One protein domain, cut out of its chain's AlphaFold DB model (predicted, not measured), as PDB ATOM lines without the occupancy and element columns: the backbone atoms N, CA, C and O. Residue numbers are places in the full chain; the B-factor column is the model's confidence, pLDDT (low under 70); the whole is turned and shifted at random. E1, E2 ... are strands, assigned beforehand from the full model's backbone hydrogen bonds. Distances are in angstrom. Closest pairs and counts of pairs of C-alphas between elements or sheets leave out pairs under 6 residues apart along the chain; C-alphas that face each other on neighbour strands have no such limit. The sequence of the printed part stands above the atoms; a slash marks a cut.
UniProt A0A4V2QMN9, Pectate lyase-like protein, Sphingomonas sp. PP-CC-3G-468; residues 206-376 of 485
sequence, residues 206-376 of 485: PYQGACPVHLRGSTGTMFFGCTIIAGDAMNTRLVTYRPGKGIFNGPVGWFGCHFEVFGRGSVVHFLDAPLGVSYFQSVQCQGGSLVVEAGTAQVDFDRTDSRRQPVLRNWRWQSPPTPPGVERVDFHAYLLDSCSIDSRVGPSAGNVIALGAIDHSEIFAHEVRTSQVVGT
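This is residues 206 to 376 of the 485 residues of the protein "Pectate lyase-like protein" of Sphingomonas sp. PP-CC-3G-468 (UniProt A0A4V2QMN9). The chain is wound in stacked turns, a solenoid of parallel strands: E1, E4, E6 and E8 stack as one wall, and a large branched sheet of twelve strands bends round the other sides. E5, E7 and E14 turn corners within a single strand, while E2 to E3, E9 to E10 and E11 to E12 turn corners at short breaks. The printed part has 171 residues, with sixteen named strands, E1 to E16 in chain order, and no named helix; the class is all strand. The small sheet runs E1 E4 E6 E8, all parallel, and the neighbour pairs of the branched sheet are parallel too. The whole is compact and rounded, with a radius of gyration of the C-alphas of 14.6 A and spans of 39 by 33 by 31 A.

In the branched sheet, E7, residues 276 to 292, is the longest strand at 30.5 A and bends by 111 degrees at residue 289. E5, residues 247 to 261, is 27.6 A long and bends by 101 degrees at residue 256. E14, residues 352 to 359, bends by 110 degrees at residue 356. The others there are E2, 221 to 224; E3, 227 to 230; E9, 308 to 313, 16.0 A long; E10, 316 to 318; E11, 331 to 333; E12, 335 to 337; E13, 340 to 342; E15, 362 to 364; and E16, 368 to 374, 14.2 A long. The small sheet has E1, 213 to 216; E4, 237 to 242; E6, 267 to 271; and E8, 297 to 301. E1 begins at C-alpha 213, (-20.127, 39.392, 47.239), and E16 ends at C-alpha 374, (-30.984, 11.852, 31.581).

E5 and E7 are parallel, with N 284 and O 252 2.7 A apart, within hydrogen-bond range. E2 and E3 lie on the other side of E5 from E7; N 223 and O 253 are 2.8 A apart, and N 228 and O 258 2.9 A. On the other side of E7 from E5 are E9, with N 311 and O 278 2.7 A apart, and E10, with N 318 and O 285 2.8 A. E12 is a neighbour of E9, with N 312 and O 335 2.9 A apart. E10 lies on one side of E13 and E15 on the other side, with N 342 and O 317 2.7 A apart and N 341 and O 362 2.8 A. E11 and E12 lie on one side of E14 and E16 on the other; N 353 and O 331 are 2.9 A apart, N 359 and O 336 2.8 A, and N 354 and O 369 2.9 A. In the small sheet, N 215 and O 240 are 2.8 A apart, N 270 and O 239 2.8 A, and N 271 and O 300 2.8 A. The two sheets form a sandwich, two sheets face to face, their best planes 24 degrees apart. The closest C-alphas of E8 and E11, Asp 300 and His 332, are 4.8 A apart.

The C-alphas of Pro 206 and Thr 376, the two farthest apart, are 45.1 A apart. The printed part has no cut. The link E10 to E11, residues 319 to 330, is long. The mean pLDDT of the printed part is 86.3; residue 328, residues 345 to 350 and residues 370 to 376 are under 70.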
ATOM      1  N   PRO A 206     -26.146  46.128  55.326       89.94
ATOM      2  CA  PRO A 206     -27.417  46.312  56.036       89.94
ATOM      3  C   PRO A 206     -28.473  47.054  55.200       89.94
ATOM      4  O   PRO A 206     -28.951  48.118  55.594       89.94
ATOM      5  N   TYR A 207     -28.803  46.569  53.998       90.75
ATOM      6  CA  TYR A 207     -29.774  47.264  53.145       90.75
ATOM      7  C   TYR A 207     -30.563  46.348  52.210       90.75
ATOM      8  O   TYR A 207     -30.086  45.313  51.765       90.75
ATOM      9  N   GLN A 208     -31.775  46.779  51.858       91.81
ATOM     10  CA  GLN A 208     -32.691  46.074  50.956       91.81
ATOM     11  C   GLN A 208     -32.084  45.850  49.561       91.81
ATOM     12  O   GLN A 208     -31.579  46.788  48.939       91.81
ATOM     13  N   GLY A 209     -32.195  44.631  49.032       92.31
ATOM     14  CA  GLY A 209     -31.573  44.246  47.765       92.31
ATOM     15  C   GLY A 209     -30.053  44.099  47.861       92.31
ATOM     16  O   GLY A 209     -29.357  44.337  46.874       92.31
ATOM     17  N   ALA A 210     -29.545  43.772  49.050       93.69
ATOM     18  CA  ALA A 210     -28.125  43.598  49.317       93.69
ATOM     19  C   ALA A 210     -27.476  42.550  48.410       93.69
ATOM     20  O   ALA A 210     -28.050  41.498  48.123       93.69
ATOM     21  N   CYS A 211     -26.245  42.846  47.991       94.62
ATOM     22  CA  CYS A 211     -25.407  41.927  47.234       94.62
ATOM     23  C   CYS A 211     -23.931  42.039  47.672       94.62
ATOM     24  O   CYS A 211     -23.118  42.658  46.982       94.62
ATOM     25  N   PRO A 212     -23.575  41.520  48.864       96.56
ATOM     26  CA  PRO A 212     -22.260  41.732  49.462       96.56
ATOM     27  C   PRO A 212     -21.091  41.191  48.631       96.56
ATOM     28  O   PRO A 212     -20.044  41.842  48.595       96.56
ATOM     29  N   VAL A 213     -21.236  40.041  47.961       98.31
ATOM     30  CA  VAL A 213     -20.127  39.392  47.239       98.31
ATOM     31  C   VAL A 213     -20.462  39.174  45.764       98.31
ATOM     32  O   VAL A 213     -21.451  38.529  45.417       98.31
ATOM     33  N   HIS A 214     -19.606  39.688  44.877       97.56
ATOM     34  CA  HIS A 214     -19.714  39.528  43.427       97.56
ATOM     35  C   HIS A 214     -18.553  38.698  42.872       97.56
ATOM     36  O   HIS A 214     -17.396  39.125  42.908       97.56
ATOM     37  N   LEU A 215     -18.886  37.562  42.263       97.44
ATOM     38  CA  LEU A 215     -17.973  36.665  41.560       97.44
ATOM     39  C   LEU A 215     -18.285  36.726  40.059       97.44
ATOM     40  O   LEU A 215     -19.333  36.257  39.607       97.44
ATOM     41  N   ARG A 216     -17.412  37.362  39.269       95.38
ATOM     42  CA  ARG A 216     -17.709  37.704  37.866       95.38
ATOM     43  C   ARG A 216     -16.706  37.084  36.891       95.38
ATOM     44  O   ARG A 216     -15.496  37.282  37.005       95.38
ATOM     45  N   GLY A 217     -17.213  36.384  35.885       93.81
ATOM     46  CA  GLY A 217     -16.429  35.759  34.829       93.81
ATOM     47  C   GLY A 217     -15.666  34.532  35.296       93.81
ATOM     48  O   GLY A 217     -16.247  33.473  35.504       93.81
ATOM     49  N   SER A 218     -14.351  34.680  35.418       92.50
ATOM     50  CA  SER A 218     -13.443  33.673  35.953       92.50
ATOM     51  C   SER A 218     -12.919  34.115  37.317       92.50
ATOM     52  O   SER A 218     -12.441  35.245  37.484       92.50
ATOM     53  N   THR A 219     -13.055  33.233  38.306       91.94
ATOM     54  CA  THR A 219     -12.556  33.452  39.664       91.94
ATOM     55  C   THR A 219     -12.323  32.118  40.370       91.94
ATOM     56  O   THR A 219     -13.263  31.414  40.729       91.94
ATOM     57  N   GLY A 220     -11.050  31.770  40.556       94.69
ATOM     58  CA  GLY A 220     -10.616  30.654  41.387       94.69
ATOM     59  C   GLY A 220     -10.472  31.114  42.834       94.69
ATOM     60  O   GLY A 220      -9.442  31.699  43.175       94.69
ATOM     61  N   THR A 221     -11.492  30.883  43.665       96.88
ATOM     62  CA  THR A 221     -11.553  31.429  45.031       96.88
ATOM     63  C   THR A 221     -12.081  30.421  46.049       96.88
ATOM     64  O   THR A 221     -13.144  29.844  45.864       96.88
ATOM     65  N   MET A 222     -11.384  30.261  47.171       98.12
ATOM     66  CA  MET A 222     -11.793  29.398  48.279       98.12
ATOM     67  C   MET A 222     -12.057  30.222  49.543       98.12
ATOM     68  O   MET A 222     -11.235  31.053  49.928       98.12
ATOM     69  N   PHE A 223     -13.176  29.962  50.208       98.69
ATOM     70  CA  PHE A 223     -13.601  30.598  51.450       98.69
ATOM     71  C   PHE A 223     -13.642  29.561  52.569       98.69
ATOM     72  O   PHE A 223     -14.293  28.529  52.439       98.69
ATOM     73  N   PHE A 224     -12.970  29.846  53.681       98.56
ATOM     74  CA  PHE A 224     -12.869  28.971  54.847       98.56
ATOM     75  C   PHE A 224     -13.345  29.722  56.085       98.56
ATOM     76  O   PHE A 224     -12.777  30.761  56.430       98.56
ATOM     77  N   GLY A 225     -14.396  29.233  56.745       98.31
ATOM     78  CA  GLY A 225     -14.912  29.849  57.974       98.31
ATOM     79  C   GLY A 225     -15.347  31.308  57.803       98.31
ATOM     80  O   GLY A 225     -15.286  32.083  58.752       98.31
ATOM     81  N   CYS A 226     -15.692  31.721  56.581       98.81
ATOM     82  CA  CYS A 226     -16.116  33.091  56.298       98.81
ATOM     83  C   CYS A 226     -17.603  33.287  56.605       98.81
ATOM     84  O   CYS A 226     -18.381  32.340  56.521       98.81
ATOM     85  N   THR A 227     -17.980  34.525  56.900       98.50
ATOM     86  CA  THR A 227     -19.333  34.925  57.292       98.50
ATOM     87  C   THR A 227     -19.867  35.957  56.304       98.50
ATOM     88  O   THR A 227     -19.199  36.955  56.043       98.50
ATOM     89  N   ILE A 228     -21.048  35.728  55.734       98.06
ATOM     90  CA  ILE A 228     -21.676  36.619  54.753       98.06
ATOM     91  C   ILE A 228     -23.080  36.949  55.246       98.06
ATOM     92  O   ILE A 228     -23.923  36.060  55.342       98.06
ATOM     93  N   ILE A 229     -23.311  38.222  55.568       96.00
ATOM     94  CA  ILE A 229     -24.503  38.671  56.288       96.00
ATOM     95  C   ILE A 229     -25.158  39.860  55.580       96.00
ATOM     96  O   ILE A 229     -24.499  40.842  55.221       96.00
ATOM     97  N   ALA A 230     -26.482  39.812  55.468       93.62
ATOM     98  CA  ALA A 230     -27.315  40.974  55.179       93.62
ATOM     99  C   ALA A 230     -28.557  40.974  56.089       93.62
ATOM    100  O   ALA A 230     -29.627  40.485  55.721       93.62
ATOM    101  N   GLY A 231     -28.384  41.497  57.306       78.00
ATOM    102  CA  GLY A 231     -29.440  41.584  58.319       78.00
ATOM    103  C   GLY A 231     -30.575  42.523  57.899       78.00
ATOM    104  O   GLY A 231     -30.315  43.577  57.318       78.00
ATOM    105  N   ASP A 232     -31.820  42.121  58.173       74.06
ATOM    106  CA  ASP A 232     -33.071  42.854  57.900       74.06
ATOM    107  C   ASP A 232     -33.332  43.237  56.424       74.06
ATOM    108  O   ASP A 232     -34.222  44.038  56.113       74.06
ATOM    109  N   ALA A 233     -32.573  42.663  55.485       83.00
ATOM    110  CA  ALA A 233     -32.587  43.016  54.070       83.00
ATOM    111  C   ALA A 233     -33.400  42.034  53.207       83.00
ATOM    112  O   ALA A 233     -32.977  40.906  52.980       83.00
ATOM    113  N   MET A 234     -34.506  42.486  52.610       88.62
ATOM    114  CA  MET A 234     -35.325  41.702  51.672       88.62
ATOM    115  C   MET A 234     -34.719  41.710  50.262       88.62
ATOM    116  O   MET A 234     -33.966  42.619  49.900       88.62
ATOM    117  N   ASN A 235     -35.127  40.753  49.420       90.69
ATOM    118  CA  ASN A 235     -34.673  40.596  48.029       90.69
ATOM    119  C   ASN A 235     -33.141  40.529  47.886       90.69
ATOM    120  O   ASN A 235     -32.570  40.982  46.890       90.69
ATOM    121  N   THR A 236     -32.474  40.007  48.909       94.50
ATOM    122  CA  THR A 236     -31.017  39.946  48.992       94.50
ATOM    123  C   THR A 236     -30.467  38.796  48.156       94.50
ATOM    124  O   THR A 236     -31.085  37.742  48.041       94.50
ATOM    125  N   ARG A 237     -29.272  38.977  47.595       95.75
ATOM    126  CA  ARG A 237     -28.495  37.941  46.905       95.75
ATOM    127  C   ARG A 237     -27.097  37.919  47.516       95.75
ATOM    128  O   ARG A 237     -26.231  38.652  47.050       95.75
ATOM    129  N   LEU A 238     -26.877  37.145  48.585       97.06
ATOM    130  CA  LEU A 238     -25.651  37.259  49.399       97.06
ATOM    131  C   LEU A 238     -24.373  37.101  48.560       97.06
ATOM    132  O   LEU A 238     -23.439  37.901  48.664       97.06
ATOM    133  N   VAL A 239     -24.368  36.096  47.687       97.88
ATOM    134  CA  VAL A 239     -23.301  35.844  46.723       97.88
ATOM    135  C   VAL A 239     -23.896  35.808  45.325       97.88
ATOM    136  O   VAL A 239     -24.794  35.013  45.054       97.88
ATOM    137  N   THR A 240     -23.367  36.617  44.409       97.12
ATOM    138  CA  THR A 240     -23.741  36.553  42.991       97.12
ATOM    139  C   THR A 240     -22.629  35.990  42.132       97.12
ATOM    140  O   THR A 240     -21.482  36.431  42.195       97.12
ATOM    141  N   TYR A 241     -23.009  35.059  41.263       97.06
ATOM    142  CA  TYR A 241     -22.157  34.488  40.230       97.06
ATOM    143  C   TYR A 241     -22.650  34.984  38.882       97.06
ATOM    144  O   TYR A 241     -23.832  34.846  38.578       97.06
ATOM    145  N   ARG A 242     -21.768  35.533  38.047       95.12
ATOM    146  CA  ARG A 242     -22.123  35.877  36.661       95.12
ATOM    147  C   ARG A 242     -21.052  35.405  35.700       95.12
ATOM    148  O   ARG A 242     -19.893  35.757  35.906       95.12
ATOM    149  N   PRO A 243     -21.413  34.655  34.655       92.88
ATOM    150  CA  PRO A 243     -20.465  34.140  33.683       92.88
ATOM    151  C   PRO A 243     -19.896  35.249  32.795       92.88
ATOM    152  O   PRO A 243     -20.518  36.292  32.583       92.88
ATOM    153  N   GLY A 244     -18.722  34.982  32.226       85.19
ATOM    154  CA  GLY A 244     -18.116  35.784  31.171       85.19
ATOM    155  C   GLY A 244     -18.244  35.055  29.841       85.19
ATOM    156  O   GLY A 244     -17.920  33.877  29.762       85.19
ATOM    157  N   LYS A 245     -18.736  35.726  28.793       84.50
ATOM    158  CA  LYS A 245     -18.963  35.099  27.472       84.50
ATOM    159  C   LYS A 245     -19.799  33.799  27.556       84.50
ATOM    160  O   LYS A 245     -19.542  32.846  26.835       84.50
ATOM    161  N   GLY A 246     -20.772  33.750  28.475       86.00
ATOM    162  CA  GLY A 246     -21.659  32.596  28.686       86.00
ATOM    163  C   GLY A 246     -21.086  31.461  29.546       86.00
ATOM    164  O   GLY A 246     -21.804  30.506  29.832       86.00
ATOM    165  N   ILE A 247     -19.833  31.559  30.010       88.38
ATOM    166  CA  ILE A 247     -19.215  30.548  30.877       88.38
ATOM    167  C   ILE A 247     -18.645  31.202  32.141       88.38
ATOM    168  O   ILE A 247     -17.901  32.182  32.094       88.38
ATOM    169  N   PHE A 248     -19.010  30.666  33.299       92.19
ATOM    170  CA  PHE A 248     -18.395  30.984  34.575       92.19
ATOM    171  C   PHE A 248     -17.314  29.944  34.873       92.19
ATOM    172  O   PHE A 248     -17.610  28.762  35.054       92.19
ATOM    173  N   ASN A 249     -16.065  30.405  34.918       83.06
ATOM    174  CA  ASN A 249     -14.880  29.563  35.069       83.06
ATOM    175  C   ASN A 249     -14.361  29.641  36.514       83.06
ATOM    176  O   ASN A 249     -13.344  30.280  36.788       83.06
ATOM    177  N   GLY A 250     -15.103  29.041  37.446       77.25
ATOM    178  CA  GLY A 250     -14.633  28.778  38.807       77.25
ATOM    179  C   GLY A 250     -13.806  27.490  38.858       77.25
ATOM    180  O   GLY A 250     -13.994  26.591  38.042       77.25
ATOM    181  N   PRO A 251     -12.938  27.350  39.861       92.62
ATOM    182  CA  PRO A 251     -13.493  26.728  41.053       92.62
ATOM    183  C   PRO A 251     -13.768  27.757  42.139       92.62
ATOM    184  O   PRO A 251     -12.907  28.571  42.469       92.62
ATOM    185  N   VAL A 252     -14.962  27.689  42.722       97.31
ATOM    186  CA  VAL A 252     -15.299  28.460  43.922       97.31
ATOM    187  C   VAL A 252     -15.667  27.489  45.024       97.31
ATOM    188  O   VAL A 252     -16.535  26.654  44.810       97.31
ATOM    189  N   GLY A 253     -15.037  27.587  46.189       97.56
ATOM    190  CA  GLY A 253     -15.318  26.697  47.315       97.56
ATOM    191  C   GLY A 253     -15.729  27.453  48.569       97.56
ATOM    192  O   GLY A 253     -15.098  28.448  48.915       97.56
ATOM    193  N   TRP A 254     -16.749  26.957  49.262       98.00
ATOM    194  CA  TRP A 254     -17.217  27.446  50.560       98.00
ATOM    195  C   TRP A 254     -17.092  26.326  51.589       98.00
ATOM    196  O   TRP A 254     -17.750  25.297  51.464       98.00
ATOM    197  N   PHE A 255     -16.245  26.505  52.599       97.69
ATOM    198  CA  PHE A 255     -15.900  25.465  53.567       97.69
ATOM    199  C   PHE A 255     -16.161  25.960  54.986       97.69
ATOM    200  O   PHE A 255     -15.455  26.840  55.487       97.69
ATOM    201  N   GLY A 256     -17.178  25.398  55.642       96.25
ATOM    202  CA  GLY A 256     -17.545  25.791  57.006       96.25
ATOM    203  C   GLY A 256     -17.976  27.258  57.124       96.25
ATOM    204  O   GLY A 256     -17.719  27.886  58.147       96.25
ATOM    205  N   CYS A 257     -18.570  27.823  56.071       98.12
ATOM    206  CA  CYS A 257     -18.994  29.221  56.035       98.12
ATOM    207  C   CYS A 257     -20.349  29.445  56.718       98.12
ATOM    208  O   CYS A 257     -21.194  28.554  56.780       98.12
ATOM    209  N   HIS A 258     -20.559  30.658  57.213       97.44
ATOM    210  CA  HIS A 258     -21.821  31.106  57.782       97.44
ATOM    211  C   HIS A 258     -22.512  32.073  56.821       97.44
ATOM    212  O   HIS A 258     -21.891  33.030  56.351       97.44
ATOM    213  N   PHE A 259     -23.793  31.843  56.548       96.06
ATOM    214  CA  PHE A 259     -24.601  32.732  55.719       96.06
ATOM    215  C   PHE A 259     -25.855  33.155  56.470       96.06
ATOM    216  O   PHE A 259     -26.597  32.302  56.959       96.06
ATOM    217  N   GLU A 260     -26.110  34.458  56.516       94.94
ATOM    218  CA  GLU A 260     -27.242  35.022  57.245       94.94
ATOM    219  C   GLU A 260     -27.985  36.061  56.406       94.94
ATOM    220  O   GLU A 260     -27.412  37.049  55.936       94.94
ATOM    221  N   VAL A 261     -29.278  35.826  56.201       92.94
ATOM    222  CA  VAL A 261     -30.160  36.742  55.477       92.94
ATOM    223  C   VAL A 261     -31.606  36.547  55.909       92.94
ATOM    224  O   VAL A 261     -32.100  35.425  55.966       92.94
ATOM    225  N   PHE A 262     -32.304  37.649  56.160       87.25
ATOM    226  CA  PHE A 262     -33.718  37.644  56.538       87.25
ATOM    227  C   PHE A 262     -34.572  38.279  55.442       87.25
ATOM    228  O   PHE A 262     -34.058  38.822  54.464       87.25
ATOM    229  N   GLY A 263     -35.889  38.222  55.592       84.62
ATOM    230  CA  GLY A 263     -36.807  38.861  54.673       84.62
ATOM    231  C   GLY A 263     -37.147  38.043  53.425       84.62
ATOM    232  O   GLY A 263     -36.507  37.057  53.065       84.62
ATOM    233  N   ARG A 264     -38.204  38.472  52.729       84.31
ATOM    234  CA  ARG A 264     -38.758  37.762  51.566       84.31
ATOM    235  C   ARG A 264     -37.920  37.976  50.308       84.31
ATOM    236  O   ARG A 264     -37.381  39.059  50.088       84.31
ATOM    237  N   GLY A 265     -37.905  36.961  49.443       86.44
ATOM    238  CA  GLY A 265     -37.242  37.012  48.134       86.44
ATOM    239  C   GLY A 265     -35.715  36.925  48.203       86.44
ATOM    240  O   GLY A 265     -35.043  37.217  47.214       86.44
ATOM    241  N   SER A 266     -35.173  36.572  49.368       92.62
ATOM    242  CA  SER A 266     -33.740  36.459  49.606       92.62
ATOM    243  C   SER A 266     -33.168  35.132  49.093       92.62
ATOM    244  O   SER A 266     -33.839  34.099  49.072       92.62
ATOM    245  N   VAL A 267     -31.905  35.169  48.668       94.00
ATOM    246  CA  VAL A 267     -31.157  34.045  48.099       94.00
ATOM    247  C   VAL A 267     -29.729  34.068  48.637       94.00
ATOM    248  O   VAL A 267     -29.068  35.112  48.624       94.00
ATOM    249  N   VAL A 268     -29.224  32.914  49.072       95.50
ATOM    250  CA  VAL A 268     -27.842  32.791  49.555       95.50
ATOM    251  C   VAL A 268     -26.858  32.850  48.377       95.50
ATOM    252  O   VAL A 268     -25.991  33.720  48.324       95.50
ATOM    253  N   HIS A 269     -27.029  31.989  47.375       96.50
ATOM    254  CA  HIS A 269     -26.185  31.937  46.181       96.50
ATOM    255  C   HIS A 269     -27.013  32.150  44.913       96.50
ATOM    256  O   HIS A 269     -27.740  31.270  44.463       96.50
ATOM    257  N   PHE A 270     -26.897  33.327  44.306       97.44
ATOM    258  CA  PHE A 270     -27.682  33.693  43.134       97.44
ATOM    259  C   PHE A 270     -26.879  33.584  41.831       97.44
ATOM    260  O   PHE A 270     -25.808  34.185  41.683       97.44
ATOM    261  N   LEU A 271     -27.431  32.868  40.854       96.75
ATOM    262  CA  LEU A 271     -26.873  32.699  39.516       96.75
ATOM    263  C   LEU A 271     -27.424  33.787  38.586       96.75
ATOM    264  O   LEU A 271     -28.525  33.698  38.043       96.75
ATOM    265  N   ASP A 272     -26.634  34.833  38.375       94.56
ATOM    266  CA  ASP A 272     -26.949  35.930  37.463       94.56
ATOM    267  C   ASP A 272     -26.527  35.567  36.033       94.56
ATOM    268  O   ASP A 272     -25.512  36.030  35.507       94.56
ATOM    269  N   ALA A 273     -27.300  34.666  35.424       90.56
ATOM    270  CA  ALA A 273     -27.104  34.227  34.048       90.56
ATOM    271  C   ALA A 273     -27.579  35.304  33.047       90.56
ATOM    272  O   ALA A 273     -28.697  35.811  33.206       90.56
ATOM    273  N   PRO A 274     -26.790  35.657  32.011       88.00
ATOM    274  CA  PRO A 274     -27.294  36.409  30.863       88.00
ATOM    275  C   PRO A 274     -28.404  35.640  30.130       88.00
ATOM    276  O   PRO A 274     -28.632  34.456  30.376       88.00
ATOM    277  N   LEU A 275     -29.090  36.322  29.208       85.00
ATOM    278  CA  LEU A 275     -30.071  35.680  28.330       85.00
ATOM    279  C   LEU A 275     -29.407  34.573  27.499       85.00
ATOM    280  O   LEU A 275     -28.321  34.764  26.953       85.00
ATOM    281  N   GLY A 276     -30.098  33.443  27.384       82.00
ATOM    282  CA  GLY A 276     -29.612  32.216  26.767       82.00
ATOM    283  C   GLY A 276     -29.051  31.216  27.780       82.00
ATOM    284  O   GLY A 276     -29.263  31.307  28.994       82.00
ATOM    285  N   VAL A 277     -28.321  30.236  27.250       85.31
ATOM    286  CA  VAL A 277     -27.673  29.186  28.042       85.31
ATOM    287  C   VAL A 277     -26.380  29.720  28.643       85.31
ATOM    288  O   VAL A 277     -25.551  30.303  27.946       85.31
ATOM    289  N   SER A 278     -26.203  29.507  29.944       92.25
ATOM    290  CA  SER A 278     -25.001  29.905  30.676       92.25
ATOM    291  C   SER A 278     -24.462  28.748  31.490       92.25
ATOM    292  O   SER A 278     -25.219  28.122  32.219       92.25
ATOM    293  N   TYR A 279     -23.161  28.491  31.429       93.19
ATOM    294  CA  TYR A 279     -22.546  27.379  32.151       93.19
ATOM    295  C   TYR A 279     -21.841  27.864  33.411       93.19
ATOM    296  O   TYR A 279     -21.064  28.813  33.359       93.19
ATOM    297  N   PHE A 280     -22.066  27.178  34.528       95.75
ATOM    298  CA  PHE A 280     -21.398  27.421  35.798       95.75
ATOM    299  C   PHE A 280     -20.663  26.169  36.234       95.75
ATOM    300  O   PHE A 280     -21.287  25.135  36.460       95.75
ATOM    301  N   GLN A 281     -19.345  26.263  36.373       91.62
ATOM    302  CA  GLN A 281     -18.510  25.099  36.634       91.62
ATOM    303  C   GLN A 281     -17.883  25.144  38.024       91.62
ATOM    304  O   GLN A 281     -17.414  26.193  38.469       91.62
ATOM    305  N   SER A 282     -17.848  23.979  38.672       92.75
ATOM    306  CA  SER A 282     -16.995  23.704  39.832       92.75
ATOM    307  C   SER A 282     -17.208  24.638  41.030       92.75
ATOM    308  O   SER A 282     -16.246  25.030  41.694       92.75
ATOM    309  N   VAL A 283     -18.459  24.997  41.333       95.12
ATOM    310  CA  VAL A 283     -18.786  25.640  42.613       95.12
ATOM    311  C   VAL A 283     -19.071  24.560  43.650       95.12
ATOM    312  O   VAL A 283     -19.773  23.581  43.385       95.12
ATOM    313  N   GLN A 284     -18.480  24.720  44.826       95.69
ATOM    314  CA  GLN A 284     -18.489  23.735  45.891       95.69
ATOM    315  C   GLN A 284     -18.916  24.374  47.210       95.69
ATOM    316  O   GLN A 284     -18.473  25.471  47.545       95.69
ATOM    317  N   CYS A 285     -19.746  23.671  47.971       94.88
ATOM    318  CA  CYS A 285     -20.108  24.030  49.338       94.88
ATOM    319  C   CYS A 285     -19.972  22.792  50.223       94.88
ATOM    320  O   CYS A 285     -20.484  21.727  49.872       94.88
ATOM    321  N   GLN A 286     -19.259  22.920  51.339       92.81
ATOM    322  CA  GLN A 286     -19.007  21.838  52.281       92.81
ATOM    323  C   GLN A 286     -19.172  22.336  53.722       92.81
ATOM    324  O   GLN A 286     -18.263  22.931  54.313       92.81
ATOM    325  N   GLY A 287     -20.343  22.047  54.293       86.56
ATOM    326  CA  GLY A 287     -20.691  22.378  55.674       86.56
ATOM    327  C   GLY A 287     -20.865  23.878  55.927       86.56
ATOM    328  O   GLY A 287     -20.889  24.685  55.000       86.56
ATOM    329  N   GLY A 288     -20.980  24.250  57.204       90.25
ATOM    330  CA  GLY A 288     -21.228  25.631  57.622       90.25
ATOM    331  C   GLY A 288     -22.506  25.778  58.438       90.25
ATOM    332  O   GLY A 288     -22.885  24.856  59.156       90.25
ATOM    333  N   SER A 289     -23.166  26.929  58.327       91.81
ATOM    334  CA  SER A 289     -24.512  27.156  58.874       91.81
ATOM    335  C   SER A 289     -25.269  28.209  58.069       91.81
ATOM    336  O   SER A 289     -24.663  29.122  57.504       91.81
ATOM    337  N   LEU A 290     -26.592  28.066  58.022       91.56
ATOM    338  CA  LEU A 290     -27.510  29.057  57.480       91.56
ATOM    339  C   LEU A 290     -28.338  29.652  58.618       91.56
ATOM    340  O   LEU A 290     -28.852  28.920  59.461       91.56
ATOM    341  N   VAL A 291     -28.521  30.968  58.605       91.62
ATOM    342  CA  VAL A 291     -29.504  31.677  59.431       91.62
ATOM    343  C   VAL A 291     -30.415  32.448  58.486       91.62
ATOM    344  O   VAL A 291     -30.037  33.475  57.929       91.62
ATOM    345  N   VAL A 292     -31.590  31.880  58.219       89.44
ATOM    346  CA  VAL A 292     -32.495  32.351  57.163       89.44
ATOM    347  C   VAL A 292     -33.958  32.243  57.580       89.44
ATOM    348  O   VAL A 292     -34.293  31.459  58.466       89.44
ATOM    349  N   GLU A 293     -34.839  32.999  56.921       85.56
ATOM    350  CA  GLU A 293     -36.297  32.845  57.050       85.56
ATOM    351  C   GLU A 293     -36.869  31.877  56.003       85.56
ATOM    352  O   GLU A 293     -36.246  31.594  54.972       85.56
ATOM    353  N   ALA A 294     -38.098  31.408  56.241       79.25
ATOM    354  CA  ALA A 294     -38.845  30.593  55.288       79.25
ATOM    355  C   ALA A 294     -39.008  31.303  53.929       79.25
ATOM    356  O   ALA A 294     -39.314  32.495  53.856       79.25
ATOM    357  N   GLY A 295     -38.841  30.547  52.840       78.94
ATOM    358  CA  GLY A 295     -38.890  31.076  51.474       78.94
ATOM    359  C   GLY A 295     -37.577  31.688  50.973       78.94
ATOM    360  O   GLY A 295     -37.554  32.221  49.865       78.94
ATOM    361  N   THR A 296     -36.495  31.598  51.752       88.44
ATOM    362  CA  THR A 296     -35.131  31.862  51.272       88.44
ATOM    363  C   THR A 296     -34.637  30.674  50.456       88.44
ATOM    364  O   THR A 296     -34.773  29.537  50.894       88.44
ATOM    365  N   ALA A 297     -34.018  30.911  49.301       89.56
ATOM    366  CA  ALA A 297     -33.376  29.846  48.530       89.56
ATOM    367  C   ALA A 297     -31.878  29.750  48.851       89.56
ATOM    368  O   ALA A 297     -31.190  30.767  48.981       89.56
ATOM    369  N   GLN A 298     -31.344  28.528  48.926       91.69
ATOM    370  CA  GLN A 298     -29.897  28.315  49.037       91.69
ATOM    371  C   GLN A 298     -29.199  28.681  47.732       91.69
ATOM    372  O   GLN A 298     -28.206  29.404  47.727       91.69
ATOM    373  N   VAL A 299     -29.752  28.196  46.622       94.56
ATOM    374  CA  VAL A 299     -29.317  28.515  45.264       94.56
ATOM    375  C   VAL A 299     -30.547  28.909  44.462       94.56
ATOM    376  O   VAL A 299     -31.558  28.214  44.527       94.56
ATOM    377  N   ASP A 300     -30.483  30.019  43.727       93.62
ATOM    378  CA  ASP A 300     -31.556  30.427  42.811       93.62
ATOM    379  C   ASP A 300     -31.020  31.235  41.625       93.62
ATOM    380  O   ASP A 300     -29.851  31.621  41.567       93.62
ATOM    381  N   PHE A 301     -31.899  31.496  40.671       93.50
ATOM    382  CA  PHE A 301     -31.690  32.341  39.508       93.50
ATOM    383  C   PHE A 301     -32.978  33.109  39.199       93.50
ATOM    384  O   PHE A 301     -34.002  32.955  39.864       93.50
ATOM    385  N   ASP A 302     -32.952  33.982  38.197       86.00
ATOM    386  CA  ASP A 302     -34.164  34.687  37.782       86.00
ATOM    387  C   ASP A 302     -35.076  33.757  36.968       86.00
ATOM    388  O   ASP A 302     -34.961  33.647  35.749       86.00
ATOM    389  N   ARG A 303     -35.978  33.081  37.681       83.12
ATOM    390  CA  ARG A 303     -36.957  32.128  37.136       83.12
ATOM    391  C   ARG A 303     -38.119  32.793  36.401       83.12
ATOM    392  O   ARG A 303     -38.905  32.099  35.762       83.12
ATOM    393  N   THR A 304     -38.256  34.114  36.509       78.25
ATOM    394  CA  THR A 304     -39.335  34.847  35.832       78.25
ATOM    395  C   THR A 304     -39.062  35.018  34.340       78.25
ATOM    396  O   THR A 304     -39.990  35.245  33.566       78.25
ATOM    397  N   ASP A 305     -37.806  34.842  33.923       76.38
ATOM    398  CA  ASP A 305     -37.386  34.868  32.530       76.38
ATOM    399  C   ASP A 305     -36.905  33.478  32.092       76.38
ATOM    400  O   ASP A 305     -35.775  33.071  32.361       76.38
ATOM    401  N   SER A 306     -37.751  32.758  31.351       73.38
ATOM    402  CA  SER A 306     -37.459  31.409  30.836       73.38
ATOM    403  C   SER A 306     -36.259  31.344  29.880       73.38
ATOM    404  O   SER A 306     -35.782  30.257  29.540       73.38
ATOM    405  N   ARG A 307     -35.741  32.498  29.445       78.88
ATOM    406  CA  ARG A 307     -34.542  32.592  28.609       78.88
ATOM    407  C   ARG A 307     -33.258  32.567  29.427       78.88
ATOM    408  O   ARG A 307     -32.202  32.397  28.833       78.88
ATOM    409  N   ARG A 308     -33.300  32.751  30.749       81.44
ATOM    410  CA  ARG A 308     -32.116  32.623  31.609       81.44
ATOM    411  C   ARG A 308     -31.959  31.165  32.016       81.44
ATOM    412  O   ARG A 308     -32.660  30.682  32.898       81.44
ATOM    413  N   GLN A 309     -31.040  30.465  31.355       86.00
ATOM    414  CA  GLN A 309     -30.910  29.009  31.459       86.00
ATOM    415  C   GLN A 309     -29.539  28.625  32.051       86.00
ATOM    416  O   GLN A 309     -28.629  28.243  31.308       86.00
ATOM    417  N   PRO A 310     -29.339  28.774  33.379       92.94
ATOM    418  CA  PRO A 310     -28.098  28.381  34.041       92.94
ATOM    419  C   PRO A 310     -27.934  26.853  34.115       92.94
ATOM    420  O   PRO A 310     -28.729  26.142  34.726       92.94
ATOM    421  N   VAL A 311     -26.845  26.358  33.545       92.50
ATOM    422  CA  VAL A 311     -26.411  24.963  33.588       92.50
ATOM    423  C   VAL A 311     -25.297  24.825  34.621       92.50
ATOM    424  O   VAL A 311     -24.220  25.400  34.451       92.50
ATOM    425  N   LEU A 312     -25.539  24.068  35.687       95.12
ATOM    426  CA  LEU A 312     -24.557  23.794  36.735       95.12
ATOM    427  C   LEU A 312     -23.813  22.504  36.387       95.12
ATOM    428  O   LEU A 312     -24.443  21.480  36.136       95.12
ATOM    429  N   ARG A 313     -22.477  22.561  36.366       93.12
ATOM    430  CA  ARG A 313     -21.589  21.461  35.968       93.12
ATOM    431  C   ARG A 313     -20.512  21.170  36.994       93.12
ATOM    432  O   ARG A 313     -19.773  22.084  37.368       93.12
ATOM    433  N   ASN A 314     -20.352  19.909  37.386       93.25
ATOM    434  CA  ASN A 314     -19.319  19.492  38.345       93.25
ATOM    435  C   ASN A 314     -19.437  20.193  39.708       93.25
ATOM    436  O   ASN A 314     -18.431  20.524  40.341       93.25
ATOM    437  N   TRP A 315     -20.662  20.475  40.155       94.62
ATOM    438  CA  TRP A 315     -20.888  21.054  41.479       94.62
ATOM    439  C   TRP A 315     -20.871  19.959  42.537       94.62
ATOM    440  O   TRP A 315     -21.433  18.883  42.338       94.62
ATOM    441  N   ARG A 316     -20.271  20.256  43.690       94.38
ATOM    442  CA  ARG A 316     -20.407  19.441  44.901       94.38
ATOM    443  C   ARG A 316     -21.019  20.305  45.987       94.38
ATOM    444  O   ARG A 316     -20.382  21.240  46.459       94.38
ATOM    445  N   TRP A 317     -22.244  20.000  46.375       93.38
ATOM    446  CA  TRP A 317     -23.008  20.809  47.306       93.38
ATOM    447  C   TRP A 317     -23.422  19.978  48.504       93.38
ATOM    448  O   TRP A 317     -24.190  19.039  48.359       93.38
ATOM    449  N   GLN A 318     -22.946  20.337  49.685       91.00
ATOM    450  CA  GLN A 318     -23.495  19.866  50.946       91.00
ATOM    451  C   GLN A 318     -24.126  21.064  51.636       91.00
ATOM    452  O   GLN A 318     -23.417  21.952  52.114       91.00
ATOM    453  N   SER A 319     -25.455  21.088  51.661       87.75
ATOM    454  CA  SER A 319     -26.210  22.203  52.229       87.75
ATOM    455  C   SER A 319     -25.799  22.437  53.681       87.75
ATOM    456  O   SER A 319     -25.673  21.471  54.435       87.75
ATOM    457  N   PRO A 320     -25.569  23.687  54.107       88.81
ATOM    458  CA  PRO A 320     -25.360  23.948  55.518       88.81
ATOM    459  C   PRO A 320     -26.687  23.786  56.291       88.81
ATOM    460  O   PRO A 320     -27.756  24.031  55.727       88.81
ATOM    461  N   PRO A 321     -26.642  23.376  57.572       85.69
ATOM    462  CA  PRO A 321     -27.828  23.225  58.409       85.69
ATOM    463  C   PRO A 321     -28.610  24.533  58.540       85.69
ATOM    464  O   PRO A 321     -28.015  25.601  58.713       85.69
ATOM    465  N   THR A 322     -29.939  24.426  58.512       84.06
ATOM    466  CA  THR A 322     -30.880  25.527  58.763       84.06
ATOM    467  C   THR A 322     -31.311  25.583  60.237       84.06
ATOM    468  O   THR A 322     -31.193  24.582  60.956       84.06
ATOM    469  N   PRO A 323     -31.821  26.732  60.728       82.25
ATOM    470  CA  PRO A 323     -32.323  26.843  62.095       82.25
ATOM    471  C   PRO A 323     -33.590  25.992  62.314       82.25
ATOM    472  O   PRO A 323     -34.374  25.808  61.377       82.25
ATOM    473  N   PRO A 324     -33.853  25.509  63.545       81.50
ATOM    474  CA  PRO A 324     -35.083  24.781  63.857       81.50
ATOM    475  C   PRO A 324     -36.346  25.582  63.506       81.50
ATOM    476  O   PRO A 324     -36.451  26.759  63.842       81.50
ATOM    477  N   GLY A 325     -37.322  24.930  62.865       77.19
ATOM    478  CA  GLY A 325     -38.602  25.542  62.486       77.19
ATOM    479  C   GLY A 325     -38.594  26.305  61.156       77.19
ATOM    480  O   GLY A 325     -39.637  26.813  60.751       77.19
ATOM    481  N   VAL A 326     -37.454  26.378  60.460       78.62
ATOM    482  CA  VAL A 326     -37.361  26.969  59.118       78.62
ATOM    483  C   VAL A 326     -37.564  25.889  58.061       78.62
ATOM    484  O   VAL A 326     -36.676  25.079  57.816       78.62
ATOM    485  N   GLU A 327     -38.721  25.899  57.401       71.69
ATOM    486  CA  GLU A 327     -39.029  24.986  56.295       71.69
ATOM    487  C   GLU A 327     -38.710  25.603  54.919       71.69
ATOM    488  O   GLU A 327     -38.821  26.817  54.726       71.69
ATOM    489  N   ARG A 328     -38.407  24.742  53.930       69.00
ATOM    490  CA  ARG A 328     -38.336  25.067  52.486       69.00
ATOM    491  C   ARG A 328     -37.196  26.003  52.061       69.00
ATOM    492  O   ARG A 328     -37.425  26.973  51.339       69.00
ATOM    493  N   VAL A 329     -35.961  25.700  52.466       83.88
ATOM    494  CA  VAL A 329     -34.774  26.394  51.931       83.88
ATOM    495  C   VAL A 329     -34.274  25.678  50.673       83.88
ATOM    496  O   VAL A 329     -33.321  24.897  50.716       83.88
ATOM    497  N   ASP A 330     -34.982  25.898  49.566       85.38
ATOM    498  CA  ASP A 330     -34.839  25.123  48.331       85.38
ATOM    499  C   ASP A 330     -33.531  25.413  47.568       85.38
ATOM    500  O   ASP A 330     -32.928  26.489  47.661       85.38
ATOM    501  N   PHE A 331     -33.113  24.428  46.776       91.19
ATOM    502  CA  PHE A 331     -32.050  24.532  45.785       91.19
ATOM    503  C   PHE A 331     -32.683  24.562  44.391       91.19
ATOM    504  O   PHE A 331     -33.237  23.559  43.930       91.19
ATOM    505  N   HIS A 332     -32.582  25.695  43.699       88.38
ATOM    506  CA  HIS A 332     -33.084  25.855  42.340       88.38
ATOM    507  C   HIS A 332     -31.951  25.837  41.313       88.38
ATOM    508  O   HIS A 332     -30.956  26.553  41.427       88.38
ATOM    509  N   ALA A 333     -32.159  25.070  40.248       87.25
ATOM    510  CA  ALA A 333     -31.324  25.081  39.055       87.25
ATOM    511  C   ALA A 333     -32.194  25.009  37.798       87.25
ATOM    512  O   ALA A 333     -33.340  24.558  37.840       87.25
ATOM    513  N   TYR A 334     -31.655  25.444  36.657       85.88
ATOM    514  CA  TYR A 334     -32.276  25.102  35.382       85.88
ATOM    515  C   TYR A 334     -31.826  23.706  34.945       85.88
ATOM    516  O   TYR A 334     -32.669  22.836  34.762       85.88
ATOM    517  N   LEU A 335     -30.516  23.452  34.865       85.62
ATOM    518  CA  LEU A 335     -29.975  22.123  34.564       85.62
ATOM    519  C   LEU A 335     -28.854  21.747  35.538       85.62
ATOM    520  O   LEU A 335     -28.010  22.589  35.854       85.62
ATOM    521  N   LEU A 336     -28.841  20.487  35.974       89.69
ATOM    522  CA  LEU A 336     -27.760  19.875  36.753       89.69
ATOM    523  C   LEU A 336     -27.048  18.833  35.889       89.69
ATOM    524  O   LEU A 336     -27.703  17.931  35.382       89.69
ATOM    525  N   ASP A 337     -25.737  18.956  35.724       88.06
ATOM    526  CA  ASP A 337     -24.907  18.036  34.941       88.06
ATOM    527  C   ASP A 337     -23.672  17.643  35.761       88.06
ATOM    528  O   ASP A 337     -22.924  18.503  36.234       88.06
ATOM    529  N   SER A 338     -23.455  16.343  35.958       89.81
ATOM    530  CA  SER A 338     -22.273  15.827  36.663       89.81
ATOM    531  C   SER A 338     -22.116  16.407  38.080       89.81
ATOM    532  O   SER A 338     -21.014  16.704  38.539       89.81
ATOM    533  N   CYS A 339     -23.235  16.642  38.770       92.50
ATOM    534  CA  CYS A 339     -23.279  17.265  40.091       92.50
ATOM    535  C   CYS A 339     -23.473  16.233  41.211       92.50
ATOM    536  O   CYS A 339     -24.065  15.180  41.010       92.50
ATOM    537  N   SER A 340     -23.029  16.565  42.420       92.06
ATOM    538  CA  SER A 340     -23.316  15.828  43.654       92.06
ATOM    539  C   SER A 340     -23.937  16.805  44.649       92.06
ATOM    540  O   SER A 340     -23.239  17.677  45.166       92.06
ATOM    541  N   ILE A 341     -25.253  16.725  44.849       91.00
ATOM    542  CA  ILE A 341     -26.035  17.682  45.641       91.00
ATOM    543  C   ILE A 341     -26.676  16.954  46.817       91.00
ATOM    544  O   ILE A 341     -27.512  16.082  46.626       91.00
ATOM    545  N   ASP A 342     -26.321  17.347  48.033       87.62
ATOM    546  CA  ASP A 342     -26.974  16.937  49.267       87.62
ATOM    547  C   ASP A 342     -27.674  18.146  49.898       87.62
ATOM    548  O   ASP A 342     -27.036  19.099  50.365       87.62
ATOM    549  N   SER A 343     -29.005  18.124  49.884       81.56
ATOM    550  CA  SER A 343     -29.856  19.138  50.501       81.56
ATOM    551  C   SER A 343     -30.439  18.741  51.851       81.56
ATOM    552  O   SER A 343     -31.179  19.537  52.422       81.56
ATOM    553  N   ARG A 344     -30.077  17.569  52.400       73.06
ATOM    554  CA  ARG A 344     -30.725  16.930  53.568       73.06
ATOM    555  C   ARG A 344     -30.234  17.391  54.944       73.06
ATOM    556  O   ARG A 344     -30.491  16.732  55.950       73.06
ATOM    557  N   VAL A 345     -29.472  18.473  55.035       63.41
ATOM    558  CA  VAL A 345     -28.822  18.830  56.302       63.41
ATOM    559  C   VAL A 345     -29.782  19.644  57.178       63.41
ATOM    560  O   VAL A 345     -29.894  20.856  57.032       63.41
ATOM    561  N   GLY A 346     -30.476  18.966  58.097       58.53
ATOM    562  CA  GLY A 346     -31.341  19.570  59.120       58.53
ATOM    563  C   GLY A 346     -32.756  18.970  59.161       58.53
ATOM    564  O   GLY A 346     -33.160  18.291  58.224       58.53
ATOM    565  N   PRO A 347     -33.538  19.219  60.230       48.44
ATOM    566  CA  PRO A 347     -34.886  18.655  60.417       48.44
ATOM    567  C   PRO A 347     -35.947  19.194  59.434       48.44
ATOM    568  O   PRO A 347     -37.116  18.825  59.521       48.44
ATOM    569  N   SER A 348     -35.560  20.090  58.525       54.16
ATOM    570  CA  SER A 348     -36.439  20.792  57.588       54.16
ATOM    571  C   SER A 348     -35.700  21.031  56.269       54.16
ATOM    572  O   SER A 348     -35.523  22.169  55.831       54.16
ATOM    573  N   ALA A 349     -35.157  19.964  55.684       61.28
ATOM    574  CA  ALA A 349     -34.252  20.110  54.557       61.28
ATOM    575  C   ALA A 349     -34.963  20.585  53.272       61.28
ATOM    576  O   ALA A 349     -36.171  20.419  53.091       61.28
ATOM    577  N   GLY A 350     -34.201  21.247  52.403       67.06
ATOM    578  CA  GLY A 350     -34.720  21.888  51.196       67.06
ATOM    579  C   GLY A 350     -34.966  20.906  50.057       67.06
ATOM    580  O   GLY A 350     -34.273  19.891  49.935       67.06
ATOM    581  N   ASN A 351     -35.917  21.231  49.183       78.94
ATOM    582  CA  ASN A 351     -36.141  20.473  47.956       78.94
ATOM    583  C   ASN A 351     -35.064  20.811  46.922       78.94
ATOM    584  O   ASN A 351     -34.503  21.911  46.926       78.94
ATOM    585  N   VAL A 352     -34.825  19.893  45.987       84.25
ATOM    586  CA  VAL A 352     -34.046  20.178  44.777       84.25
ATOM    587  C   VAL A 352     -35.004  20.310  43.602       84.25
ATOM    588  O   VAL A 352     -35.734  19.378  43.266       84.25
ATOM    589  N   ILE A 353     -35.009  21.483  42.973       80.94
ATOM    590  CA  ILE A 353     -35.915  21.815  41.874       80.94
ATOM    591  C   ILE A 353     -35.075  22.181  40.647       80.94
ATOM    592  O   ILE A 353     -34.495  23.266  40.578       80.94
ATOM    593  N   ALA A 354     -35.037  21.276  39.669       81.00
ATOM    594  CA  ALA A 354     -34.403  21.482  38.372       81.00
ATOM    595  C   ALA A 354     -35.477  21.759  37.309       81.00
ATOM    596  O   ALA A 354     -36.282  20.891  37.001       81.00
ATOM    597  N   LEU A 355     -35.542  22.965  36.738       70.94
ATOM    598  CA  LEU A 355     -36.625  23.300  35.792       70.94
ATOM    599  C   LEU A 355     -36.498  22.585  34.436       70.94
ATOM    600  O   LEU A 355     -37.502  22.319  33.785       70.94
ATOM    601  N   GLY A 356     -35.269  22.293  34.018       70.12
ATOM    602  CA  GLY A 356     -34.938  21.548  32.813       70.12
ATOM    603  C   GLY A 356     -34.654  20.091  33.150       70.12
ATOM    604  O   GLY A 356     -35.582  19.298  33.311       70.12
ATOM    605  N   ALA A 357     -33.373  19.736  33.237       71.25
ATOM    606  CA  ALA A 357     -32.950  18.352  33.390       71.25
ATOM    607  C   ALA A 357     -31.959  18.130  34.536       71.25
ATOM    608  O   ALA A 357     -31.232  19.035  34.952       71.25
ATOM    609  N   ILE A 358     -31.910  16.882  34.997       79.38
ATOM    610  CA  ILE A 358     -30.825  16.347  35.821       79.38
ATOM    611  C   ILE A 358     -30.100  15.296  34.983       79.38
ATOM    612  O   ILE A 358     -30.734  14.354  34.510       79.38
ATOM    613  N   ASP A 359     -28.797  15.463  34.793       77.31
ATOM    614  CA  ASP A 359     -27.947  14.599  33.978       77.31
ATOM    615  C   ASP A 359     -26.692  14.175  34.751       77.31
ATOM    616  O   ASP A 359     -26.076  14.990  35.440       77.31
ATOM    617  N   HIS A 360     -26.339  12.887  34.689       80.00
ATOM    618  CA  HIS A 360     -25.141  12.302  35.325       80.00
ATOM    619  C   HIS A 360     -24.869  12.761  36.777       80.00
ATOM    620  O   HIS A 360     -23.719  12.897  37.186       80.00
ATOM    621  N   SER A 361     -25.920  13.031  37.557       83.62
ATOM    622  CA  SER A 361     -25.808  13.666  38.875       83.62
ATOM    623  C   SER A 361     -26.301  12.763  40.010       83.62
ATOM    624  O   SER A 361     -27.190  11.934  39.834       83.62
ATOM    625  N   GLU A 362     -25.757  12.961  41.205       84.94
ATOM    626  CA  GLU A 362     -26.209  12.338  42.451       84.94
ATOM    627  C   GLU A 362     -26.938  13.383  43.293       84.94
ATOM    628  O   GLU A 362     -26.354  14.418  43.623       84.94
ATOM    629  N   ILE A 363     -28.205  13.136  43.633       84.38
ATOM    630  CA  ILE A 363     -29.035  14.100  44.361       84.38
ATOM    631  C   ILE A 363     -29.619  13.433  45.597       84.38
ATOM    632  O   ILE A 363     -30.338  12.438  45.511       84.38
ATOM    633  N   PHE A 364     -29.367  14.024  46.751       80.38
ATOM    634  CA  PHE A 364     -29.954  13.611  48.005       80.38
ATOM    635  C   PHE A 364     -30.797  14.760  48.559       80.38
ATOM    636  O   PHE A 364     -30.258  15.816  48.877       80.38
ATOM    637  N   ALA A 365     -32.114  14.575  48.645       77.31
ATOM    638  CA  ALA A 365     -33.071  15.626  48.997       77.31
ATOM    639  C   ALA A 365     -34.392  15.015  49.475       77.31
ATOM    640  O   ALA A 365     -34.771  13.955  48.993       77.31
ATOM    641  N   HIS A 366     -35.152  15.692  50.342       71.38
ATOM    642  CA  HIS A 366     -36.487  15.194  50.721       71.38
ATOM    643  C   HIS A 366     -37.416  15.051  49.508       71.38
ATOM    644  O   HIS A 366     -38.097  14.036  49.370       71.38
ATOM    645  N   GLU A 367     -37.403  16.042  48.612       72.25
ATOM    646  CA  GLU A 367     -38.119  16.017  47.340       72.25
ATOM    647  C   GLU A 367     -37.204  16.474  46.196       72.25
ATOM    648  O   GLU A 367     -36.425  17.424  46.333       72.25
ATOM    649  N   VAL A 368     -37.344  15.815  45.044       74.25
ATOM    650  CA  VAL A 368     -36.709  16.203  43.781       74.25
ATOM    651  C   VAL A 368     -37.799  16.469  42.751       74.25
ATOM    652  O   VAL A 368     -38.642  15.606  42.507       74.25
ATOM    653  N   ARG A 369     -37.771  17.651  42.128       70.62
ATOM    654  CA  ARG A 369     -38.682  18.028  41.037       70.62
ATOM    655  C   ARG A 369     -37.885  18.365  39.791       70.62
ATOM    656  O   ARG A 369     -36.999  19.216  39.843       70.62
ATOM    657  N   THR A 370     -38.214  17.716  38.679       66.19
ATOM    658  CA  THR A 370     -37.559  17.967  37.391       66.19
ATOM    659  C   THR A 370     -38.443  17.617  36.204       66.19
ATOM    660  O   THR A 370     -39.268  16.711  36.307       66.19
ATOM    661  N   SER A 371     -38.281  18.318  35.075       59.88
ATOM    662  CA  SER A 371     -39.024  17.993  33.846       59.88
ATOM    663  C   SER A 371     -38.481  16.725  33.179       59.88
ATOM    664  O   SER A 371     -39.247  15.877  32.706       59.88
ATOM    665  N   GLN A 372     -37.159  16.545  33.222       57.59
ATOM    666  CA  GLN A 372     -36.467  15.417  32.619       57.59
ATOM    667  C   GLN A 372     -35.312  14.942  33.500       57.59
ATOM    668  O   GLN A 372     -34.655  15.720  34.195       57.59
ATOM    669  N   VAL A 373     -35.028  13.648  33.440       57.81
ATOM    670  CA  VAL A 373     -33.772  13.084  33.926       57.81
ATOM    671  C   VAL A 373     -33.112  12.301  32.797       57.81
ATOM    672  O   VAL A 373     -33.800  11.627  32.027       57.81
ATOM    673  N   VAL A 374     -31.794  12.431  32.662       57.06
ATOM    674  CA  VAL A 374     -30.984  11.852  31.581       57.06
ATOM    675  C   VAL A 374     -29.730  11.189  32.183       57.06
ATOM    676  O   VAL A 374     -29.265  11.577  33.252       57.06
ATOM    677  N   GLY A 375     -29.225  10.129  31.542       51.53
ATOM    678  CA  GLY A 375     -27.954   9.490  31.915       51.53
ATOM    679  C   GLY A 375     -28.007   8.475  33.073       51.53
ATOM    680  O   GLY A 375     -28.996   8.340  33.793       51.53
ATOM    681  N   THR A 376     -26.918   7.712  33.227       49.06
ATOM    682  CA  THR A 376     -26.676   6.751  34.326       49.06
ATOM    683  C   THR A 376     -25.196   6.776  34.737       49.06
ATOM    684  O   THR A 376     -24.363   6.917  33.842       49.06
TER     685      THR A 376